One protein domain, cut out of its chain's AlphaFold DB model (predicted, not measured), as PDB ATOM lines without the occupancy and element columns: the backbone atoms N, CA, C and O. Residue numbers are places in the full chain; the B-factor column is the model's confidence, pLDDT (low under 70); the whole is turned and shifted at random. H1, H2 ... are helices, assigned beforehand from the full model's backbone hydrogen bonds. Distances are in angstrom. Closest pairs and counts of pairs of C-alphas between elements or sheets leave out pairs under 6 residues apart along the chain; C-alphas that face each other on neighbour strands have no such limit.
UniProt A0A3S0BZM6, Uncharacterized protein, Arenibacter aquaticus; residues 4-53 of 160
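This is residues 4 to 53 of the 160 residues of an uncharacterized protein of Arenibacter aquaticus (UniProt A0A3S0BZM6). From residue 4 you follow H1 to a turn holding the short H2, and the longer H3 folds back side by side with H1. Residues 42 to 53 stick out past H1 as an arm, 42 to 52 of them in H3. The printed part has 50 residues with three named helices, H1, H2, H3 in chain order, and no named strand: all helix. It is only just loose, close to extended, with a radius of gyration of the C-alphas of 14.3 A and spans of 49 by 16 by 9 A.

Look at H1, residues 4 to 16, and H3, residues 28 to 52: they touch, H3 with residues 30 to 41 alone, and their closest C-alphas, of Ile 7 and Ile 34, are 6.5 A apart. They run opposite ways at a shallow tilt of 18 degrees. H2, residues 18 to 21, and H1 meet only through their link; H2 and H3 are apart. In H1 and H3 every O i to N i+4 pair is within hydrogen-bond range; H2 is too short for such a pair.

Find C-alpha 4 at (148.082, 189.506, 176.181); H1 runs 18.8 A to C-alpha 16. H3 runs 35.2 A from C-alpha 28 to C-alpha 52 at (159.782, 175.758, 174.819).

The C-alphas farthest apart, of Lys 23 and Asn 53, are 49.1 A apart. The printed part has no cut; H1 to H2 is a tight link, H2 to H3 a short one. Residues 46 to 53 have pLDDT under 70.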
ATOM      1  N   SER A   4     147.614 188.288 176.856       86.62
ATOM      2  CA  SER A   4     148.082 189.506 176.181       86.62
ATOM      3  C   SER A   4     146.899 190.374 175.735       86.62
ATOM      4  O   SER A   4     146.839 191.570 176.020       86.62
ATOM      5  N   ASN A   5     145.888 189.751 175.120       90.19
ATOM      6  CA  ASN A   5     144.682 190.437 174.646       90.19
ATOM      7  C   ASN A   5     143.832 190.996 175.797       90.19
ATOM      8  O   ASN A   5     143.196 192.039 175.653       90.19
ATOM      9  N   LYS A   6     143.834 190.332 176.961       91.69
ATOM     10  CA  LYS A   6     143.153 190.833 178.165       91.69
ATOM     11  C   LYS A   6     143.883 192.026 178.782       91.69
ATOM     12  O   LYS A   6     143.211 192.957 179.216       91.69
ATOM     13  N   ILE A   7     145.218 192.036 178.782       92.81
ATOM     14  CA  ILE A   7     146.016 193.193 179.222       92.81
ATOM     15  C   ILE A   7     145.692 194.411 178.353       92.81
ATOM     16  O   ILE A   7     145.360 195.461 178.894       92.81
ATOM     17  N   ILE A   8     145.703 194.250 177.025       93.06
ATOM     18  CA  ILE A   8     145.406 195.333 176.071       93.06
ATOM     19  C   ILE A   8     144.001 195.904 176.295       93.06
ATOM     20  O   ILE A   8     143.819 197.121 176.316       93.06
ATOM     21  N   LEU A   9     143.004 195.037 176.499       94.94
ATOM     22  CA  LEU A   9     141.637 195.467 176.793       94.94
ATOM     23  C   LEU A   9     141.580 196.334 178.058       94.94
ATOM     24  O   LEU A   9     141.019 197.423 178.021       94.94
ATOM     25  N   LEU A  10     142.196 195.877 179.152       94.06
ATOM     26  CA  LEU A  10     142.200 196.594 180.431       94.06
ATOM     27  C   LEU A  10     142.937 197.941 180.345       94.06
ATOM     28  O   LEU A  10     142.528 198.913 180.978       94.06
ATOM     29  N   GLU A  11     144.002 198.023 179.548       93.62
ATOM     30  CA  GLU A  11     144.696 199.284 179.278       93.62
ATOM     31  C   GLU A  11     143.838 200.269 178.486       93.62
ATOM     32  O   GLU A  11     143.879 201.470 178.751       93.62
ATOM     33  N   ASN A  12     143.047 199.779 177.532       94.94
ATOM     34  CA  ASN A  12     142.118 200.623 176.787       94.94
ATOM     35  C   ASN A  12     140.962 201.099 177.675       94.94
ATOM     36  O   ASN A  12     140.644 202.284 177.650       94.94
ATOM     37  N   THR A  13     140.431 200.243 178.551       93.06
ATOM     38  CA  THR A  13     139.442 200.650 179.564       93.06
ATOM     39  C   THR A  13     139.996 201.729 180.503       93.06
ATOM     40  O   THR A  13     139.301 202.691 180.819       93.06
ATOM     41  N   LEU A  14     141.272 201.646 180.905       92.25
ATOM     42  CA  LEU A  14     141.915 202.726 181.670       92.25
ATOM     43  C   LEU A  14     141.976 204.049 180.897       92.25
ATOM     44  O   LEU A  14     141.807 205.108 181.499       92.25
ATOM     45  N   LYS A  15     142.217 204.009 179.580       92.69
ATOM     46  CA  LYS A  15     142.216 205.219 178.742       92.69
ATOM     47  C   LYS A  15     140.826 205.841 178.663       92.69
ATOM     48  O   LYS A  15     140.714 207.055 178.767       92.69
ATOM     49  N   GLU A  16     139.782 205.026 178.538       92.81
ATOM     50  CA  GLU A  16     138.388 205.491 178.545       92.81
ATOM     51  C   GLU A  16     138.011 206.148 179.882       92.81
ATOM     52  O   GLU A  16     137.254 207.117 179.916       92.81
ATOM     53  N   PHE A  17     138.598 205.688 180.988       91.19
ATOM     54  CA  PHE A  17     138.378 206.266 182.313       91.19
ATOM     55  C   PHE A  17     139.201 207.524 182.612       91.19
ATOM     56  O   PHE A  17     138.970 208.128 183.654       91.19
ATOM     57  N   SER A  18     140.083 207.986 181.716       89.44
ATOM     58  CA  SER A  18     140.894 209.208 181.899       89.44
ATOM     59  C   SER A  18     140.064 210.408 182.365       89.44
ATOM     60  O   SER A  18     140.420 211.104 183.317       89.44
ATOM     61  N   ASP A  19     138.939 210.661 181.698       91.00
ATOM     62  CA  ASP A  19     138.129 211.846 181.983       91.00
ATOM     63  C   ASP A  19     137.279 211.690 183.246       91.00
ATOM     64  O   ASP A  19     136.916 212.687 183.869       91.00
ATOM     65  N   LEU A  20     137.000 210.452 183.656       90.00
ATOM     66  CA  LEU A  20     136.360 210.145 184.933       90.00
ATOM     67  C   LEU A  20     137.367 210.203 186.086       90.00
ATOM     68  O   LEU A  20     137.028 210.668 187.171       90.00
ATOM     69  N   GLU A  21     138.618 209.810 185.849       88.38
ATOM     70  CA  GLU A  21     139.711 209.909 186.817       88.38
ATOM     71  C   GLU A  21     139.996 211.377 187.167       88.38
ATOM     72  O   GLU A  21     140.089 211.726 188.343       88.38
ATOM     73  N   LYS A  22     139.971 212.278 186.172       90.12
ATOM     74  CA  LYS A  22     140.010 213.740 186.397       90.12
ATOM     75  C   LYS A  22     138.833 214.266 187.228       90.12
ATOM     76  O   LYS A  22     138.938 215.340 187.813       90.12
ATOM     77  N   LYS A  23     137.713 213.536 187.265       92.06
ATOM     78  CA  LYS A  23     136.502 213.859 188.038       92.06
ATOM     79  C   LYS A  23     136.439 213.134 189.390       92.06
ATOM     80  O   LYS A  23     135.434 213.260 190.082       92.06
ATOM     81  N   GLY A  24     137.492 212.407 189.777       89.75
ATOM     82  CA  GLY A  24     137.609 211.761 191.088       89.75
ATOM     83  C   GLY A  24     137.345 210.253 191.113       89.75
ATOM     84  O   GLY A  24     137.291 209.680 192.198       89.75
ATOM     85  N   LEU A  25     137.193 209.589 189.959       92.94
ATOM     86  CA  LEU A  25     137.166 208.124 189.906       92.94
ATOM     87  C   LEU A  25     138.550 207.558 190.260       92.94
ATOM     88  O   LEU A  25     139.518 207.791 189.538       92.94
ATOM     89  N   ASP A  26     138.640 206.764 191.326       93.81
ATOM     90  CA  ASP A  26     139.884 206.078 191.677       93.81
ATOM     91  C   ASP A  26     140.121 204.855 190.773       93.81
ATOM     92  O   ASP A  26     139.365 203.882 190.797       93.81
ATOM     93  N   THR A  27     141.201 204.884 189.986       93.31
ATOM     94  CA  THR A  27     141.618 203.759 189.129       93.31
ATOM     95  C   THR A  27     142.879 203.043 189.633       93.31
ATOM     96  O   THR A  27     143.406 202.149 188.960       93.31
ATOM     97  N   SER A  28     143.373 203.396 190.825       91.94
ATOM     98  CA  SER A  28     144.624 202.884 191.405       91.94
ATOM     99  C   SER A  28     144.679 201.353 191.446       91.94
ATOM    100  O   SER A  28     145.661 200.745 191.012       91.94
ATOM    101  N   SER A  29     143.585 200.719 191.871       92.75
ATOM    102  CA  SER A  29     143.460 199.260 191.951       92.75
ATOM    103  C   SER A  29     143.573 198.587 190.580       92.75
ATOM    104  O   SER A  29     144.255 197.571 190.440       92.75
ATOM    105  N   LEU A  30     142.975 199.179 189.539       92.38
ATOM    106  CA  LEU A  30     143.054 198.668 188.168       92.38
ATOM    107  C   LEU A  30     144.476 198.809 187.601       92.38
ATOM    108  O   LEU A  30     144.993 197.875 186.984       92.38
ATOM    109  N   LYS A  31     145.152 199.932 187.875       93.19
ATOM    110  CA  LYS A  31     146.562 200.150 187.500       93.19
ATOM    111  C   LYS A  31     147.489 199.116 188.151       93.19
ATOM    112  O   LYS A  31     148.342 198.539 187.469       93.19
ATOM    113  N   ILE A  32     147.304 198.840 189.444       92.19
ATOM    114  CA  ILE A  32     148.064 197.812 190.177       92.19
ATOM    115  C   ILE A  32     147.781 196.421 189.601       92.19
ATOM    116  O   ILE A  32     148.716 195.657 189.351       92.19
ATOM    117  N   PHE A  33     146.515 196.105 189.332       94.50
ATOM    118  CA  PHE A  33     146.125 194.823 188.755       94.50
ATOM    119  C   PHE A  33     146.782 194.582 187.390       94.50
ATOM    120  O   PHE A  33     147.402 193.539 187.193       94.50
ATOM    121  N   ILE A  34     146.745 195.561 186.479       94.31
ATOM    122  CA  ILE A  34     147.389 195.461 185.158       94.31
ATOM    123  C   ILE A  34     148.905 195.274 185.293       94.31
ATOM    124  O   ILE A  34     149.488 194.433 184.605       94.31
ATOM    125  N   LYS A  35     149.559 196.003 186.207       89.56
ATOM    126  CA  LYS A  35     150.998 195.847 186.485       89.56
ATOM    127  C   LYS A  35     151.337 194.430 186.964       89.56
ATOM    128  O   LYS A  35     152.317 193.836 186.498       89.56
ATOM    129  N   ASN A  36     150.520 193.877 187.855       89.06
ATOM    130  CA  ASN A  36     150.691 192.520 188.365       89.06
ATOM    131  C   ASN A  36     150.432 191.479 187.269       89.06
ATOM    132  O   ASN A  36     151.208 190.536 187.137       89.06
ATOM    133  N   LEU A  37     149.416 191.687 186.428       90.88
ATOM    134  CA  LEU A  37     149.087 190.797 185.312       90.88
ATOM    135  C   LEU A  37     150.210 190.754 184.266       90.88
ATOM    136  O   LEU A  37     150.601 189.674 183.836       90.88
ATOM    137  N   LYS A  38     150.802 191.907 183.925       88.19
ATOM    138  CA  LYS A  38     151.990 191.992 183.054       88.19
ATOM    139  C   LYS A  38     153.202 191.287 183.656       88.19
ATOM    140  O   LYS A  38     153.942 190.602 182.957       88.19
ATOM    141  N   THR A  39     153.415 191.452 184.960       84.44
ATOM    142  CA  THR A  39     154.495 190.756 185.674       84.44
ATOM    143  C   THR A  39     154.284 189.246 185.628       84.44
ATOM    144  O   THR A  39     155.211 188.506 185.302       84.44
ATOM    145  N   PHE A  40     153.058 188.789 185.887       84.62
ATOM    146  CA  PHE A  40     152.676 187.386 185.784       84.62
ATOM    147  C   PHE A  40     152.892 186.843 184.369       84.62
ATOM    148  O   PHE A  40     153.534 185.811 184.210       84.62
ATOM    149  N   GLU A  41     152.436 187.556 183.341       85.94
ATOM    150  CA  GLU A  41     152.622 187.173 181.941       85.94
ATOM    151  C   GLU A  41     154.106 187.087 181.564       85.94
ATOM    152  O   GLU A  41     154.524 186.130 180.919       85.94
ATOM    153  N   LYS A  42     154.934 188.036 182.013       79.00
ATOM    154  CA  LYS A  42     156.388 188.000 181.809       79.00
ATOM    155  C   LYS A  42     157.023 186.786 182.488       79.00
ATOM    156  O   LYS A  42     157.885 186.137 181.896       79.00
ATOM    157  N   ILE A  43     156.596 186.459 183.709       73.62
ATOM    158  CA  ILE A  43     157.055 185.267 184.433       73.62
ATOM    159  C   ILE A  43     156.634 184.005 183.678       73.62
ATOM    160  O   ILE A  43     157.481 183.143 183.456       73.62
ATOM    161  N   GLN A  44     155.381 183.914 183.231       76.12
ATOM    162  CA  GLN A  44     154.889 182.785 182.442       76.12
ATOM    163  C   GLN A  44     155.636 182.655 181.121       76.12
ATOM    164  O   GLN A  44     156.221 181.614 180.888       76.12
ATOM    165  N   LYS A  45     155.783 183.720 180.329       72.81
ATOM    166  CA  LYS A  45     156.582 183.702 179.092       72.81
ATOM    167  C   LYS A  45     158.037 183.309 179.344       72.81
ATOM    168  O   LYS A  45     158.616 182.595 178.541       72.81
ATOM    169  N   SER A  46     158.642 183.727 180.458       63.41
ATOM    170  CA  SER A  46     160.013 183.319 180.809       63.41
ATOM    171  C   SER A  46     160.114 181.850 181.227       63.41
ATOM    172  O   SER A  46     161.112 181.195 180.938       63.41
ATOM    173  N   ARG A  47     159.080 181.321 181.888       61.41
ATOM    174  CA  ARG A  47     158.939 179.899 182.198       61.41
ATOM    175  C   ARG A  47     158.702 179.111 180.917       61.41
ATOM    176  O   ARG A  47     159.438 178.178 180.652       61.41
ATOM    177  N   ASP A  48     157.777 179.550 180.080       59.12
ATOM    178  CA  ASP A  48     157.457 178.949 178.793       59.12
ATOM    179  C   ASP A  48     158.637 179.005 177.833       59.12
ATOM    180  O   ASP A  48     158.850 178.040 177.133       59.12
ATOM    181  N   LEU A  49     159.477 180.042 177.831       53.22
ATOM    182  CA  LEU A  49     160.737 180.057 177.072       53.22
ATOM    183  C   LEU A  49     161.755 179.046 177.625       53.22
ATOM    184  O   LEU A  49     162.476 178.418 176.851       53.22
ATOM    185  N   LYS A  50     161.781 178.831 178.947       52.31
ATOM    186  CA  LYS A  50     162.539 177.727 179.563       52.31
ATOM    187  C   LYS A  50     161.939 176.349 179.231       52.31
ATOM    188  O   LYS A  50     162.694 175.390 179.161       52.31
ATOM    189  N   PHE A  51     160.627 176.246 178.999       49.16
ATOM    190  CA  PHE A  51     159.929 175.002 178.631       49.16
ATOM    191  C   PHE A  51     159.873 174.740 177.107       49.16
ATOM    192  O   PHE A  51     159.812 173.588 176.684       49.16
ATOM    193  N   ALA A  52     159.901 175.787 176.278       46.53
ATOM    194  CA  ALA A  52     159.782 175.758 174.819       46.53
ATOM    195  C   ALA A  52     161.129 175.503 174.141       46.53
ATOM    196  O   ALA A  52     161.169 174.892 173.073       46.53
ATOM    197  N   ASN A  53     162.238 175.849 174.802       51.81
ATOM    198  CA  ASN A  53     163.502 175.185 174.534       51.81
ATOM    199  C   ASN A  53     163.400 173.760 175.091       51.81
ATOM    200  O   ASN A  53     163.813 173.492 176.216       51.81
TER     201      ASN A  53